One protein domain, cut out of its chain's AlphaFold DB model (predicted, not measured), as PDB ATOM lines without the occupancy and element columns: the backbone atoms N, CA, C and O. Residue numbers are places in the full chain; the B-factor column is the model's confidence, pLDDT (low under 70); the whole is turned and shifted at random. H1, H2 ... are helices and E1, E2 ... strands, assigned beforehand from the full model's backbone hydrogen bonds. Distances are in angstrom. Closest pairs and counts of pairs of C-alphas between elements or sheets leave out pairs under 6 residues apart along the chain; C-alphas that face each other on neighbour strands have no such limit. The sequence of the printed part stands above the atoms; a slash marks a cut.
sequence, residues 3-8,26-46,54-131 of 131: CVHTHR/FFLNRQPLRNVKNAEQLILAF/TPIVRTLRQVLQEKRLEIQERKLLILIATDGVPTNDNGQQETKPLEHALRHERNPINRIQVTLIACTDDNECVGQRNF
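AT A GLANCE: This is residues 3 to 8, 26 to 46 and 54 to 131 of the 131 residues of the protein "Hypothetical protein" of Rotaria magnacalcarata (UniProt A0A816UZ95). A small slab of three strands, E1, E3 and E4, has helix H2 along one face and H4 side by side with H2, while E2 and H1 lie off to one side. After E4 the chain folds back, and residues 129 to 130 pair antiparallel with residues 115 to 116 of E4. The printed part has 105 residues with four named helices and four named strands, in the order E1 E2 H1 H2 H3 E3 H4 E4, of mixed class; its sheet, E1 E3 E4, is mixed. It is compact, with a radius of gyration of the C-alphas of 14.1 A and spans of 39 by 35 by 29 A.

HOW THE PARTS SIT: Start at E1, residues 3 to 7, antiparallel to E3, residues 75 to 82; look for N 5 and O 77, 2.8 A apart. E3 and E4, residues 112 to 118, are parallel, with N 80 and O 115 2.8 A apart. E2, residues 33 to 36, pairs with no named strand; H1, residues 40 to 46, is not on the sheet. H2, residues 56 to 66, runs along the strands over E3, only just not over E1, where 2 of its C-alphas fall, at a height over the sheet of 10.1 A. H3, residues 68 to 73, only grazes the sheet. H4, residues 95 to 105, touches H2 at a shallow tilt of 20 degrees, the same way; the closest C-alphas, of Val 57 and Leu 98, are 5.4 A apart. E3, H4 and E4 form a strand-helix-strand unit, parallel strands joined through a helix, with a right-handed crossover. Every O i to N i+4 pair is within hydrogen-bond range in H2 and H4, against 1 of 3 in H1 and 0 of 2 in H3, where O i to N i+3 gives 3 of 4 and 2 of 3.

IN THESE COORDINATES: Find C-alpha 3 at (31.582, 9.360, -6.015), where E1 begins. H2 spans 15.1 A, E3 22.7 A and H4 14.7 A; E4 runs 19.1 A to C-alpha 118 at (34.906, -2.841, -9.050).

THE WHOLE: Residues 9 to 25 and 47 to 53 are not printed, with C-alpha gaps of 19.8 A and 16.3 A. E3 to H4 is a long link. Residues 3 to 8 and 119 to 131 have pLDDT under 70.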
ATOM      1  N   CYS A   3      31.598   8.062  -5.357       68.00
ATOM      2  CA  CYS A   3      31.582   9.360  -6.015       68.00
ATOM      3  C   CYS A   3      30.153   9.660  -6.484       68.00
ATOM      4  O   CYS A   3      29.491   8.829  -7.098       68.00
ATOM      5  N   VAL A   4      29.654  10.846  -6.172       62.56
ATOM      6  CA  VAL A   4      28.303  11.287  -6.496       62.56
ATOM      7  C   VAL A   4      28.410  12.508  -7.386       62.56
ATOM      8  O   VAL A   4      28.870  13.572  -6.976       62.56
ATOM      9  N   HIS A   5      27.951  12.354  -8.617       66.88
ATOM     10  CA  HIS A   5      27.944  13.406  -9.608       66.88
ATOM     11  C   HIS A   5      26.506  13.755  -9.995       66.88
ATOM     12  O   HIS A   5      25.727  12.915 -10.436       66.88
ATOM     13  N   THR A   6      26.125  15.016  -9.838       58.50
ATOM     14  CA  THR A   6      24.815  15.494 -10.285       58.50
ATOM     15  C   THR A   6      24.957  16.054 -11.689       58.50
ATOM     16  O   THR A   6      25.660  17.040 -11.872       58.50
ATOM     17  N   HIS A   7      24.290  15.464 -12.677       57.59
ATOM     18  CA  HIS A   7      24.399  15.925 -14.057       57.59
ATOM     19  C   HIS A   7      23.309  16.966 -14.355       57.59
ATOM     20  O   HIS A   7      22.111  16.666 -14.272       57.59
ATOM     21  N   ARG A   8      23.692  18.177 -14.780       49.44
ATOM     22  CA  ARG A   8      22.822  19.019 -15.617       49.44
ATOM     23  C   ARG A   8      23.051  18.619 -17.067       49.44
ATOM     24  O   ARG A   8      24.168  18.660 -17.555       49.44
ATOM     25  N   PHE A  26      31.849  10.784  -1.407       93.44
ATOM     26  CA  PHE A  26      31.522  10.097  -0.171       93.44
ATOM     27  C   PHE A  26      32.506   8.956   0.052       93.44
ATOM     28  O   PHE A  26      32.556   7.964  -0.680       93.44
ATOM     29  N   PHE A  27      33.307   9.078   1.097       92.00
ATOM     30  CA  PHE A  27      34.139   7.974   1.543       92.00
ATOM     31  C   PHE A  27      33.337   7.057   2.464       92.00
ATOM     32  O   PHE A  27      32.405   7.496   3.129       92.00
ATOM     33  N   LEU A  28      33.702   5.775   2.512       91.19
ATOM     34  CA  LEU A  28      32.951   4.795   3.301       91.19
ATOM     35  C   LEU A  28      33.122   5.026   4.814       91.19
ATOM     36  O   LEU A  28      32.149   4.969   5.565       91.19
ATOM     37  N   ASN A  29      34.348   5.351   5.241       90.25
ATOM     38  CA  ASN A  29      34.742   5.414   6.657       90.25
ATOM     39  C   ASN A  29      35.327   6.777   7.068       90.25
ATOM     40  O   ASN A  29      36.086   6.868   8.027       90.25
ATOM     41  N   ARG A  30      35.022   7.849   6.327       89.75
ATOM     42  CA  ARG A  30      35.430   9.221   6.677       89.75
ATOM     43  C   ARG A  30      34.486  10.254   6.072       89.75
ATOM     44  O   ARG A  30      33.648   9.921   5.238       89.75
ATOM     45  N   GLN A  31      34.647  11.504   6.499       90.38
ATOM     46  CA  GLN A  31      33.791  12.609   6.077       90.38
ATOM     47  C   GLN A  31      33.831  12.827   4.557       90.38
ATOM     48  O   GLN A  31      34.905  12.713   3.959       90.38
ATOM     49  N   PRO A  32      32.684  13.142   3.930       92.31
ATOM     50  CA  PRO A  32      32.611  13.386   2.499       92.31
ATOM     51  C   PRO A  32      33.313  14.696   2.124       92.31
ATOM     52  O   PRO A  32      33.265  15.678   2.864       92.31
ATOM     53  N   LEU A  33      33.905  14.727   0.933       91.19
ATOM     54  CA  LEU A  33      34.434  15.939   0.319       91.19
ATOM     55  C   LEU A  33      33.402  16.486  -0.669       91.19
ATOM     56  O   LEU A  33      32.903  15.748  -1.511       91.19
ATOM     57  N   ARG A  34      33.052  17.767  -0.563       90.94
ATOM     58  CA  ARG A  34      31.979  18.380  -1.363       90.94
ATOM     59  C   ARG A  34      32.529  19.265  -2.461       90.94
ATOM     60  O   ARG A  34      33.587  19.861  -2.277       90.94
ATOM     61  N   ASN A  35      31.766  19.405  -3.545       88.88
ATOM     62  CA  ASN A  35      32.052  20.364  -4.616       88.88
ATOM     63  C   ASN A  35      33.506  20.258  -5.131       88.88
ATOM     64  O   ASN A  35      34.227  21.249  -5.265       88.88
ATOM     65  N   VAL A  36      33.951  19.025  -5.370       88.00
ATOM     66  CA  VAL A  36      35.249  18.702  -5.963       88.00
ATOM     67  C   VAL A  36      35.200  19.052  -7.443       88.00
ATOM     68  O   VAL A  36      34.374  18.519  -8.184       88.00
ATOM     69  N   LYS A  37      36.075  19.957  -7.871       86.06
ATOM     70  CA  LYS A  37      36.136  20.478  -9.244       86.06
ATOM     71  C   LYS A  37      37.396  20.057  -9.984       86.06
ATOM     72  O   LYS A  37      37.440  20.155 -11.205       86.06
ATOM     73  N   ASN A  38      38.423  19.625  -9.261       84.00
ATOM     74  CA  ASN A  38      39.671  19.162  -9.845       84.00
ATOM     75  C   ASN A  38      40.275  18.012  -9.028       84.00
ATOM     76  O   ASN A  38      39.910  17.767  -7.878       84.00
ATOM     77  N   ALA A  39      41.202  17.289  -9.657       81.62
ATOM     78  CA  ALA A  39      41.855  16.137  -9.050       81.62
ATOM     79  C   ALA A  39      42.801  16.521  -7.899       81.62
ATOM     80  O   ALA A  39      43.006  15.718  -6.994       81.62
ATOM     81  N   GLU A  40      43.340  17.742  -7.876       87.00
ATOM     82  CA  GLU A  40      44.259  18.191  -6.820       87.00
ATOM     83  C   GLU A  40      43.588  18.191  -5.441       87.00
ATOM     84  O   GLU A  40      44.189  17.765  -4.455       87.00
ATOM     85  N   GLN A  41      42.300  18.553  -5.380       84.62
ATOM     86  CA  GLN A  41      41.490  18.467  -4.157       84.62
ATOM     87  C   GLN A  41      41.375  17.032  -3.612       84.62
ATOM     88  O   GLN A  41      41.160  16.843  -2.414       84.62
ATOM     89  N   LEU A  42      41.522  16.018  -4.470       83.56
ATOM     90  CA  LEU A  42      41.483  14.611  -4.076       83.56
ATOM     91  C   LEU A  42      42.831  14.104  -3.561       83.56
ATOM     92  O   LEU A  42      42.835  13.226  -2.701       83.56
ATOM     93  N   ILE A  43      43.955  14.650  -4.036       85.62
ATOM     94  CA  ILE A  43      45.305  14.166  -3.693       85.62
ATOM     95  C   ILE A  43      45.500  14.126  -2.172       85.62
ATOM     96  O   ILE A  43      45.883  13.094  -1.623       85.62
ATOM     97  N   LEU A  44      45.153  15.211  -1.473       81.94
ATOM     98  CA  LEU A  44      45.258  15.272  -0.011       81.94
ATOM     99  C   LEU A  44      44.313  14.289   0.685       81.94
ATOM    100  O   LEU A  44      44.679  13.688   1.692       81.94
ATOM    101  N   ALA A  45      43.110  14.087   0.143       80.94
ATOM    102  CA  ALA A  45      42.164  13.139   0.712       80.94
ATOM    103  C   ALA A  45      42.680  11.695   0.593       80.94
ATOM    104  O   ALA A  45      42.464  10.892   1.496       80.94
ATOM    105  N   PHE A  46      43.380  11.344  -0.486       83.44
ATOM    106  CA  PHE A  46      43.947  10.005  -0.676       83.44
ATOM    107  C   PHE A  46      45.316   9.790  -0.027       83.44
ATOM    108  O   PHE A  46      45.768   8.651   0.029       83.44
ATOM    109  N   THR A  54      33.622  -2.155   4.541       92.19
ATOM    110  CA  THR A  54      33.170  -1.650   3.230       92.19
ATOM    111  C   THR A  54      31.651  -1.349   3.207       92.19
ATOM    112  O   THR A  54      30.917  -1.966   2.426       92.19
ATOM    113  N   PRO A  55      31.136  -0.398   4.023       94.19
ATOM    114  CA  PRO A  55      29.705  -0.107   4.196       94.19
ATOM    115  C   PRO A  55      29.083   0.664   3.025       94.19
ATOM    116  O   PRO A  55      28.575   1.781   3.166       94.19
ATOM    117  N   ILE A  56      29.099   0.057   1.836       93.50
ATOM    118  CA  ILE A  56      28.547   0.635   0.602       93.50
ATOM    119  C   ILE A  56      27.041   0.854   0.735       93.50
ATOM    120  O   ILE A  56      26.555   1.899   0.319       93.50
ATOM    121  N   VAL A  57      26.301  -0.075   1.348       94.88
ATOM    122  CA  VAL A  57      24.837   0.030   1.487       94.88
ATOM    123  C   VAL A  57      24.453   1.213   2.371       94.88
ATOM    124  O   VAL A  57      23.641   2.048   1.968       94.88
ATOM    125  N   ARG A  58      25.089   1.337   3.545       95.25
ATOM    126  CA  ARG A  58      24.920   2.483   4.450       95.25
ATOM    127  C   ARG A  58      25.234   3.797   3.736       95.25
ATOM    128  O   ARG A  58      24.432   4.726   3.776       95.25
ATOM    129  N   THR A  59      26.378   3.854   3.053       95.31
ATOM    130  CA  THR A  59      26.835   5.074   2.372       95.31
ATOM    131  C   THR A  59      25.928   5.435   1.191       95.31
ATOM    132  O   THR A  59      25.595   6.600   1.006       95.31
ATOM    133  N   LEU A  60      25.450   4.458   0.416       94.94
ATOM    134  CA  LEU A  60      24.513   4.688  -0.686       94.94
ATOM    135  C   LEU A  60      23.178   5.244  -0.176       94.94
ATOM    136  O   LEU A  60      22.678   6.224  -0.723       94.94
ATOM    137  N   ARG A  61      22.621   4.672   0.896       95.75
ATOM    138  CA  ARG A  61      21.390   5.180   1.526       95.75
ATOM    139  C   ARG A  61      21.553   6.610   2.030       95.75
ATOM    140  O   ARG A  61      20.674   7.436   1.794       95.75
ATOM    141  N   GLN A  62      22.694   6.913   2.648       95.31
ATOM    142  CA  GLN A  62      23.041   8.271   3.056       95.31
ATOM    143  C   GLN A  62      23.033   9.228   1.853       95.31
ATOM    144  O   GLN A  62      22.380  10.266   1.904       95.31
ATOM    145  N   VAL A  63      23.689   8.862   0.746       94.44
ATOM    146  CA  VAL A  63      23.703   9.668  -0.487       94.44
ATOM    147  C   VAL A  63      22.289   9.910  -1.014       94.44
ATOM    148  O   VAL A  63      21.937  11.048  -1.320       94.44
ATOM    149  N   LEU A  64      21.471   8.859  -1.120       93.38
ATOM    150  CA  LEU A  64      20.097   8.957  -1.621       93.38
ATOM    151  C   LEU A  64      19.237   9.878  -0.745       93.38
ATOM    152  O   LEU A  64      18.435  10.655  -1.266       93.38
ATOM    153  N   GLN A  65      19.425   9.821   0.575       94.50
ATOM    154  CA  GLN A  65      18.730  10.686   1.523       94.50
ATOM    155  C   GLN A  65      19.188  12.144   1.405       94.50
ATOM    156  O   GLN A  65      18.350  13.037   1.290       94.50
ATOM    157  N   GLU A  66      20.497  12.395   1.408       94.00
ATOM    158  CA  GLU A  66      21.052  13.750   1.343       94.00
ATOM    159  C   GLU A  66      20.752  14.445   0.011       94.00
ATOM    160  O   GLU A  66      20.483  15.643  -0.024       94.00
ATOM    161  N   LYS A  67      20.753  13.692  -1.093       90.62
ATOM    162  CA  LYS A  67      20.502  14.220  -2.440       90.62
ATOM    163  C   LYS A  67      19.029  14.241  -2.827       90.62
ATOM    164  O   LYS A  67      18.712  14.590  -3.961       90.62
ATOM    165  N   ARG A  68      18.113  13.923  -1.906       91.25
ATOM    166  CA  ARG A  68      16.675  13.793  -2.190       91.25
ATOM    167  C   ARG A  68      16.071  15.026  -2.863       91.25
ATOM    168  O   ARG A  68      15.308  14.867  -3.812       91.25
ATOM    169  N   LEU A  69      16.413  16.230  -2.399       89.31
ATOM    170  CA  LEU A  69      15.933  17.479  -3.006       89.31
ATOM    171  C   LEU A  69      16.541  17.690  -4.400       89.31
ATOM    172  O   LEU A  69      15.830  17.971  -5.359       89.31
ATOM    173  N   GLU A  70      17.842  17.446  -4.551       88.00
ATOM    174  CA  GLU A  70      18.538  17.607  -5.832       88.00
ATOM    175  C   GLU A  70      18.023  16.638  -6.907       88.00
ATOM    176  O   GLU A  70      17.948  16.996  -8.081       88.00
ATOM    177  N   ILE A  71      17.624  15.425  -6.516       87.81
ATOM    178  CA  ILE A  71      17.043  14.421  -7.417       87.81
ATOM    179  C   ILE A  71      15.703  14.902  -8.005       87.81
ATOM    180  O   ILE A  71      15.361  14.528  -9.130       87.81
ATOM    181  N   GLN A  72      14.944  15.745  -7.294       86.88
ATOM    182  CA  GLN A  72      13.699  16.318  -7.823       86.88
ATOM    183  C   GLN A  72      13.983  17.313  -8.956       86.88
ATOM    184  O   GLN A  72      13.262  17.343  -9.954       86.88
ATOM    185  N   GLU A  73      15.078  18.065  -8.853       86.19
ATOM    186  CA  GLU A  73      15.430  19.122  -9.804       86.19
ATOM    187  C   GLU A  73      16.258  18.611 -10.989       86.19
ATOM    188  O   GLU A  73      16.020  18.991 -12.136       86.19
ATOM    189  N   ARG A  74      17.193  17.680 -10.758       84.12
ATOM    190  CA  ARG A  74      18.139  17.164 -11.773       84.12
ATOM    191  C   ARG A  74      18.330  15.649 -11.692       84.12
ATOM    192  O   ARG A  74      17.738  14.993 -10.843       84.12
ATOM    193  N   LYS A  75      19.076  15.073 -12.641       88.25
ATOM    194  CA  LYS A  75      19.435  13.647 -12.617       88.25
ATOM    195  C   LYS A  75      20.706  13.445 -11.794       88.25
ATOM    196  O   LYS A  75      21.616  14.274 -11.830       88.25
ATOM    197  N   LEU A  76      20.762  12.331 -11.076       89.44
ATOM    198  CA  LEU A  76      21.879  11.923 -10.240       89.44
ATOM    199  C   LEU A  76      22.608  10.742 -10.883       89.44
ATOM    200  O   LEU A  76      21.986   9.733 -11.211       89.44
ATOM    201  N   LEU A  77      23.923  10.865 -11.029       90.56
ATOM    202  CA  LEU A  77      24.832   9.786 -11.391       90.56
ATOM    203  C   LEU A  77      25.680   9.436 -10.165       90.56
ATOM    204  O   LEU A  77      26.445  10.253  -9.662       90.56
ATOM    205  N   ILE A  78      25.556   8.212  -9.673       91.44
ATOM    206  CA  ILE A  78      26.351   7.695  -8.562       91.44
ATOM    207  C   ILE A  78      27.360   6.703  -9.133       91.44
ATOM    208  O   ILE A  78      26.988   5.694  -9.723       91.44
ATOM    209  N   LEU A  79      28.641   6.983  -8.942       91.00
ATOM    210  CA  LEU A  79      29.753   6.110  -9.289       91.00
ATOM    211  C   LEU A  79      30.285   5.467  -8.006       91.00
ATOM    212  O   LEU A  79      30.854   6.138  -7.150       91.00
ATOM    213  N   ILE A  80      30.121   4.162  -7.850       89.88
ATOM    214  CA  ILE A  80      30.652   3.425  -6.701       89.88
ATOM    215  C   ILE A  80      31.956   2.767  -7.141       89.88
ATOM    216  O   ILE A  80      31.919   1.822  -7.916       89.88
ATOM    217  N   ALA A  81      33.090   3.259  -6.644       88.75
ATOM    218  CA  ALA A  81      34.416   2.709  -6.915       88.75
ATOM    219  C   ALA A  81      34.923   1.932  -5.692       88.75
ATOM    220  O   ALA A  81      35.129   2.522  -4.626       88.75
ATOM    221  N   THR A  82      35.098   0.619  -5.812       86.38
ATOM    222  CA  THR A  82      35.496  -0.250  -4.692       86.38
ATOM    223  C   THR A  82      36.431  -1.360  -5.151       86.38
ATOM    224  O   THR A  82      36.270  -1.894  -6.241       86.38
ATOM    225  N   ASP A  83      37.395  -1.707  -4.312       81.88
ATOM    226  CA  ASP A  83      38.309  -2.848  -4.444       81.88
ATOM    227  C   ASP A  83      37.894  -4.031  -3.549       81.88
ATOM    228  O   ASP A  83      38.237  -5.179  -3.804       81.88
ATOM    229  N   GLY A  84      37.100  -3.762  -2.507       81.62
ATOM    230  CA  GLY A  84      36.588  -4.763  -1.577       81.62
ATOM    231  C   GLY A  84      35.132  -5.176  -1.806       81.62
ATOM    232  O   GLY A  84      34.329  -4.466  -2.424       81.62
ATOM    233  N   VAL A  85      34.775  -6.320  -1.214       88.38
ATOM    234  CA  VAL A  85      33.394  -6.817  -1.111       88.38
ATOM    235  C   VAL A  85      32.589  -5.915  -0.160       88.38
ATOM    236  O   VAL A  85      33.118  -5.542   0.887       88.38
ATOM    237  N   PRO A  86      31.321  -5.575  -0.467       91.25
ATOM    238  CA  PRO A  86      30.466  -4.809   0.439       91.25
ATOM    239  C   PRO A  86      30.281  -5.525   1.781       91.25
ATOM    240  O   PRO A  86      29.919  -6.703   1.801       91.25
ATOM    241  N   THR A  87      30.446  -4.811   2.892       93.94
ATOM    242  CA  THR A  87      30.205  -5.331   4.247       93.94
ATOM    243  C   THR A  87      29.443  -4.329   5.101       93.94
ATOM    244  O   THR A  87      29.566  -3.130   4.885       93.94
ATOM    245  N   ASN A  88      28.743  -4.790   6.134       93.38
ATOM    246  CA  ASN A  88      28.234  -3.905   7.179       93.38
ATOM    247  C   ASN A  88      29.372  -3.406   8.090       93.38
ATOM    248  O   ASN A  88      30.537  -3.784   7.923       93.38
ATOM    249  N   ASP A  89      29.027  -2.582   9.082       91.88
ATOM    250  CA  ASP A  89      29.999  -2.010  10.025       91.88
ATOM    251  C   ASP A  89      30.668  -3.079  10.926       91.88
ATOM    252  O   ASP A  89      31.736  -2.837  11.480       91.88
ATOM    253  N   ASN A  90      30.096  -4.290  11.006       94.31
ATOM    254  CA  ASN A  90      30.670  -5.448  11.705       94.31
ATOM    255  C   ASN A  90      31.516  -6.354  10.784       94.31
ATOM    256  O   ASN A  90      31.936  -7.431  11.203       94.31
ATOM    257  N   GLY A  91      31.730  -5.972   9.520       91.50
ATOM    258  CA  GLY A  91      32.507  -6.752   8.550       91.50
ATOM    259  C   GLY A  91      31.765  -7.938   7.917       91.50
ATOM    260  O   GLY A  91      32.371  -8.723   7.191       91.50
ATOM    261  N   GLN A  92      30.456  -8.085   8.139       95.31
ATOM    262  CA  GLN A  92      29.656  -9.143   7.510       95.31
ATOM    263  C   GLN A  92      29.255  -8.731   6.091       95.31
ATOM    264  O   GLN A  92      28.836  -7.597   5.881       95.31
ATOM    265  N   GLN A  93      29.351  -9.642   5.119       94.12
ATOM    266  CA  GLN A  93      29.080  -9.328   3.711       94.12
ATOM    267  C   GLN A  93      27.625  -8.904   3.449       94.12
ATOM    268  O   GLN A  93      26.681  -9.531   3.928       94.12
ATOM    269  N   GLU A  94      27.445  -7.879   2.611       92.69
ATOM    270  CA  GLU A  94      26.151  -7.252   2.305       92.69
ATOM    271  C   GLU A  94      25.807  -7.236   0.804       92.69
ATOM    272  O   GLU A  94      25.134  -6.330   0.310       92.69
ATOM    273  N   THR A  95      26.196  -8.266   0.049       90.56
ATOM    274  CA  THR A  95      25.894  -8.344  -1.393       90.56
ATOM    275  C   THR A  95      24.388  -8.314  -1.692       90.56
ATOM    276  O   THR A  95      23.952  -7.582  -2.579       90.56
ATOM    277  N   LYS A  96      23.569  -9.052  -0.926       93.88
ATOM    278  CA  LYS A  96      22.101  -9.066  -1.087       93.88
ATOM    279  C   LYS A  96      21.454  -7.723  -0.699       93.88
ATOM    280  O   LYS A  96      20.664  -7.212  -1.491       93.88
ATOM    281  N   PRO A  97      21.777  -7.118   0.463       95.56
ATOM    282  CA  PRO A  97      21.338  -5.758   0.773       95.56
ATOM    283  C   PRO A  97      21.748  -4.717  -0.277       95.56
ATOM    284  O   PRO A  97      20.936  -3.857  -0.613       95.56
ATOM    285  N   LEU A  98      22.959  -4.809  -0.840       93.19
ATOM    286  CA  LEU A  98      23.393  -3.907  -1.909       93.19
ATOM    287  C   LEU A  98      22.544  -4.076  -3.169       93.19
ATOM    288  O   LEU A  98      22.065  -3.086  -3.716       93.19
ATOM    289  N   GLU A  99      22.311  -5.313  -3.611       93.56
ATOM    290  CA  GLU A  99      21.423  -5.577  -4.746       93.56
ATOM    291  C   GLU A  99      20.013  -5.025  -4.495       93.56
ATOM    292  O   GLU A  99      19.433  -4.374  -5.369       93.56
ATOM    293  N   HIS A 100      19.472  -5.240  -3.294       95.69
ATOM    294  CA  HIS A 100      18.168  -4.711  -2.919       95.69
ATOM    295  C   HIS A 100      18.131  -3.181  -3.027       95.69
ATOM    296  O   HIS A 100      17.227  -2.653  -3.678       95.69
ATOM    297  N   ALA A 101      19.131  -2.487  -2.475       94.69
ATOM    298  CA  ALA A 101      19.218  -1.031  -2.522       94.69
ATOM    299  C   ALA A 101      19.302  -0.499  -3.963       94.69
ATOM    300  O   ALA A 101      18.577   0.425  -4.336       94.69
ATOM    301  N   LEU A 102      20.123  -1.127  -4.810       92.12
ATOM    302  CA  LEU A 102      20.263  -0.748  -6.220       92.12
ATOM    303  C   LEU A 102      18.965  -0.947  -7.011       92.12
ATOM    304  O   LEU A 102      18.655  -0.155  -7.899       92.12
ATOM    305  N   ARG A 103      18.185  -1.985  -6.708       91.50
ATOM    306  CA  ARG A 103      16.952  -2.287  -7.451       91.50
ATOM    307  C   ARG A 103      15.725  -1.533  -6.945       91.50
ATOM    308  O   ARG A 103      14.881  -1.180  -7.763       91.50
ATOM    309  N   HIS A 104      15.620  -1.288  -5.640       94.25
ATOM    310  CA  HIS A 104      14.350  -0.882  -5.023       94.25
ATOM    311  C   HIS A 104      14.399   0.457  -4.282       94.25
ATOM    312  O   HIS A 104      13.352   1.062  -4.077       94.25
ATOM    313  N   GLU A 105      15.578   0.950  -3.892       94.06
ATOM    314  CA  GLU A 105      15.674   2.158  -3.056       94.06
ATOM    315  C   GLU A 105      15.952   3.436  -3.863       94.06
ATOM    316  O   GLU A 105      15.842   4.548  -3.347       94.06
ATOM    317  N   ARG A 106      16.257   3.307  -5.160       91.25
ATOM    318  CA  ARG A 106      16.410   4.447  -6.072       91.25
ATOM    319  C   ARG A 106      15.045   5.033  -6.423       91.25
ATOM    320  O   ARG A 106      14.349   4.513  -7.292       91.25
ATOM    321  N   ASN A 107      14.678   6.138  -5.783       88.19
ATOM    322  CA  ASN A 107      13.406   6.810  -6.028       88.19
ATOM    323  C   ASN A 107      13.580   8.314  -6.338       88.19
ATOM    324  O   ASN A 107      14.105   9.037  -5.488       88.19
ATOM    325  N   PRO A 108      13.099   8.812  -7.496       89.06
ATOM    326  CA  PRO A 108      12.557   8.057  -8.626       89.06
ATOM    327  C   PRO A 108      13.662   7.354  -9.430       89.06
ATOM    328  O   PRO A 108      14.703   7.936  -9.742       89.06
ATOM    329  N   ILE A 109      13.412   6.096  -9.800       87.25
ATOM    330  CA  ILE A 109      14.409   5.204 -10.419       87.25
ATOM    331  C   ILE A 109      14.976   5.750 -11.738       87.25
ATOM    332  O   ILE A 109      16.160   5.612 -12.018       87.25
ATOM    333  N   ASN A 110      14.162   6.461 -12.523       88.44
ATOM    334  CA  ASN A 110      14.544   7.028 -13.820       88.44
ATOM    335  C   ASN A 110      15.415   8.297 -13.727       88.44
ATOM    336  O   ASN A 110      15.826   8.840 -14.759       88.44
ATOM    337  N   ARG A 111      15.679   8.801 -12.515       90.56
ATOM    338  CA  ARG A 111      16.537   9.973 -12.282       90.56
ATOM    339  C   ARG A 111      17.829   9.636 -11.555       90.56
ATOM    340  O   ARG A 111      18.653  10.533 -11.411       90.56
ATOM    341  N   ILE A 112      18.015   8.390 -11.120       91.69
ATOM    342  CA  ILE A 112      19.193   7.962 -10.365       91.69
ATOM    343  C   ILE A 112      19.866   6.812 -11.109       91.69
ATOM    344  O   ILE A 112      19.421   5.663 -11.069       91.69
ATOM    345  N   GLN A 113      20.974   7.122 -11.767       91.50
ATOM    346  CA  GLN A 113      21.837   6.126 -12.382       91.50
ATOM    347  C   GLN A 113      22.934   5.740 -11.396       91.50
ATOM    348  O   GLN A 113      23.567   6.616 -10.810       91.50
ATOM    349  N   VAL A 114      23.165   4.440 -11.216       90.25
ATOM    350  CA  VAL A 114      24.268   3.937 -10.393       90.25
ATOM    351  C   VAL A 114      25.168   3.062 -11.254       90.25
ATOM    352  O   VAL A 114      24.701   2.118 -11.891       90.25
ATOM    353  N   THR A 115      26.460   3.367 -11.260       88.81
ATOM    354  CA  THR A 115      27.488   2.575 -11.933       88.81
ATOM    355  C   THR A 115      28.460   2.054 -10.889       88.81
ATOM    356  O   THR A 115      29.028   2.822 -10.111       88.81
ATOM    357  N   LEU A 116      28.647   0.738 -10.875       85.62
ATOM    358  CA  LEU A 116      29.639   0.070 -10.043       85.62
ATOM    359  C   LEU A 116      30.934  -0.102 -10.839       85.62
ATOM    360  O   LEU A 116      30.928  -0.652 -11.939       85.62
ATOM    361  N   ILE A 117      32.029   0.371 -10.259       85.38
ATOM    362  CA  ILE A 117      33.398   0.216 -10.734       85.38
ATOM    363  C   ILE A 117      34.103  -0.624  -9.672       85.38
ATOM    364  O   ILE A 117      34.500  -0.117  -8.622       85.38
ATOM    365  N   ALA A 118      34.167  -1.930  -9.908       78.31
ATOM    366  CA  ALA A 118      34.906  -2.841  -9.050       78.31
ATOM    367  C   ALA A 118      36.321  -3.011  -9.616       78.31
ATOM    368  O   ALA A 118      36.464  -3.383 -10.779       78.31
ATOM    369  N   CYS A 119      37.341  -2.716  -8.817       65.94
ATOM    370  CA  CYS A 119      38.731  -3.014  -9.147       65.94
ATOM    371  C   CYS A 119      39.094  -4.327  -8.458       65.94
ATOM    372  O   CYS A 119      39.272  -4.357  -7.248       65.94
ATOM    373  N   THR A 120      39.137  -5.420  -9.209       56.03
ATOM    374  CA  THR A 120      39.624  -6.707  -8.707       56.03
ATOM    375  C   THR A 120      41.056  -6.896  -9.190       56.03
ATOM    376  O   THR A 120      41.312  -6.684 -10.372       56.03
ATOM    377  N   ASP A 121      41.965  -7.338  -8.321       51.84
ATOM    378  CA  ASP A 121      43.338  -7.711  -8.713       51.84
ATOM    379  C   ASP A 121      43.393  -8.993  -9.576       51.84
ATOM    380  O   ASP A 121      44.457  -9.404 -10.042       51.84
ATOM    381  N   ASP A 122      42.243  -9.613  -9.845       44.00
ATOM    382  CA  ASP A 122      42.108 -10.674 -10.835       44.00
ATOM    383  C   ASP A 122      42.192 -10.058 -12.242       44.00
ATOM    384  O   ASP A 122      41.266  -9.376 -12.692       44.00
ATOM    385  N   ASN A 123      43.302 -10.317 -12.938       40.44
ATOM    386  CA  ASN A 123      43.683  -9.816 -14.272       40.44
ATOM    387  C   ASN A 123      42.669 -10.044 -15.431       40.44
ATOM    388  O   ASN A 123      43.026  -9.835 -16.588       40.44
ATOM    389  N   GLU A 124      41.417 -10.441 -15.177       40.69
ATOM    390  CA  GLU A 124      40.403 -10.721 -16.210       40.69
ATOM    391  C   GLU A 124      39.067  -9.962 -16.085       40.69
ATOM    392  O   GLU A 124      38.233 -10.062 -16.984       40.69
ATOM    393  N   CYS A 125      38.817  -9.157 -15.048       39.88
ATOM    394  CA  CYS A 125      37.456  -8.653 -14.805       39.88
ATOM    395  C   CYS A 125      37.299  -7.126 -14.913       39.88
ATOM    396  O   CYS A 125      37.141  -6.432 -13.914       39.88
ATOM    397  N   VAL A 126      37.177  -6.593 -16.137       40.38
ATOM    398  CA  VAL A 126      36.519  -5.284 -16.355       40.38
ATOM    399  C   VAL A 126      35.011  -5.510 -16.499       40.38
ATOM    400  O   VAL A 126      34.445  -5.517 -17.590       40.38
ATOM    401  N   GLY A 127      34.342  -5.753 -15.373       42.00
ATOM    402  CA  GLY A 127      32.892  -5.934 -15.310       42.00
ATOM    403  C   GLY A 127      32.157  -4.616 -15.080       42.00
ATOM    404  O   GLY A 127      31.705  -4.355 -13.967       42.00
ATOM    405  N   GLN A 128      31.990  -3.781 -16.110       40.06
ATOM    406  CA  GLN A 128      31.099  -2.620 -16.012       40.06
ATOM    407  C   GLN A 128      29.642  -3.108 -15.966       40.06
ATOM    408  O   GLN A 128      29.091  -3.552 -16.973       40.06
ATOM    409  N   ARG A 129      28.998  -3.046 -14.794       44.75
ATOM    410  CA  ARG A 129      27.568  -3.365 -14.639       44.75
ATOM    411  C   ARG A 129      26.765  -2.096 -14.373       44.75
ATOM    412  O   ARG A 129      26.950  -1.429 -13.355       44.75
ATOM    413  N   ASN A 130      25.863  -1.784 -15.301       43.78
ATOM    414  CA  ASN A 130      24.846  -0.751 -15.135       43.78
ATOM    415  C   ASN A 130      23.613  -1.382 -14.474       43.78
ATOM    416  O   ASN A 130      23.142  -2.420 -14.943       43.78
ATOM    417  N   PHE A 131      23.120  -0.770 -13.395       44.25
ATOM    418  CA  PHE A 131      21.920  -1.197 -12.670       44.25
ATOM    419  C   PHE A 131      20.812  -0.153 -12.771       44.25
ATOM    420  O   PHE A 131      21.093   1.069 -12.754       44.25
TER     421      PHE A 131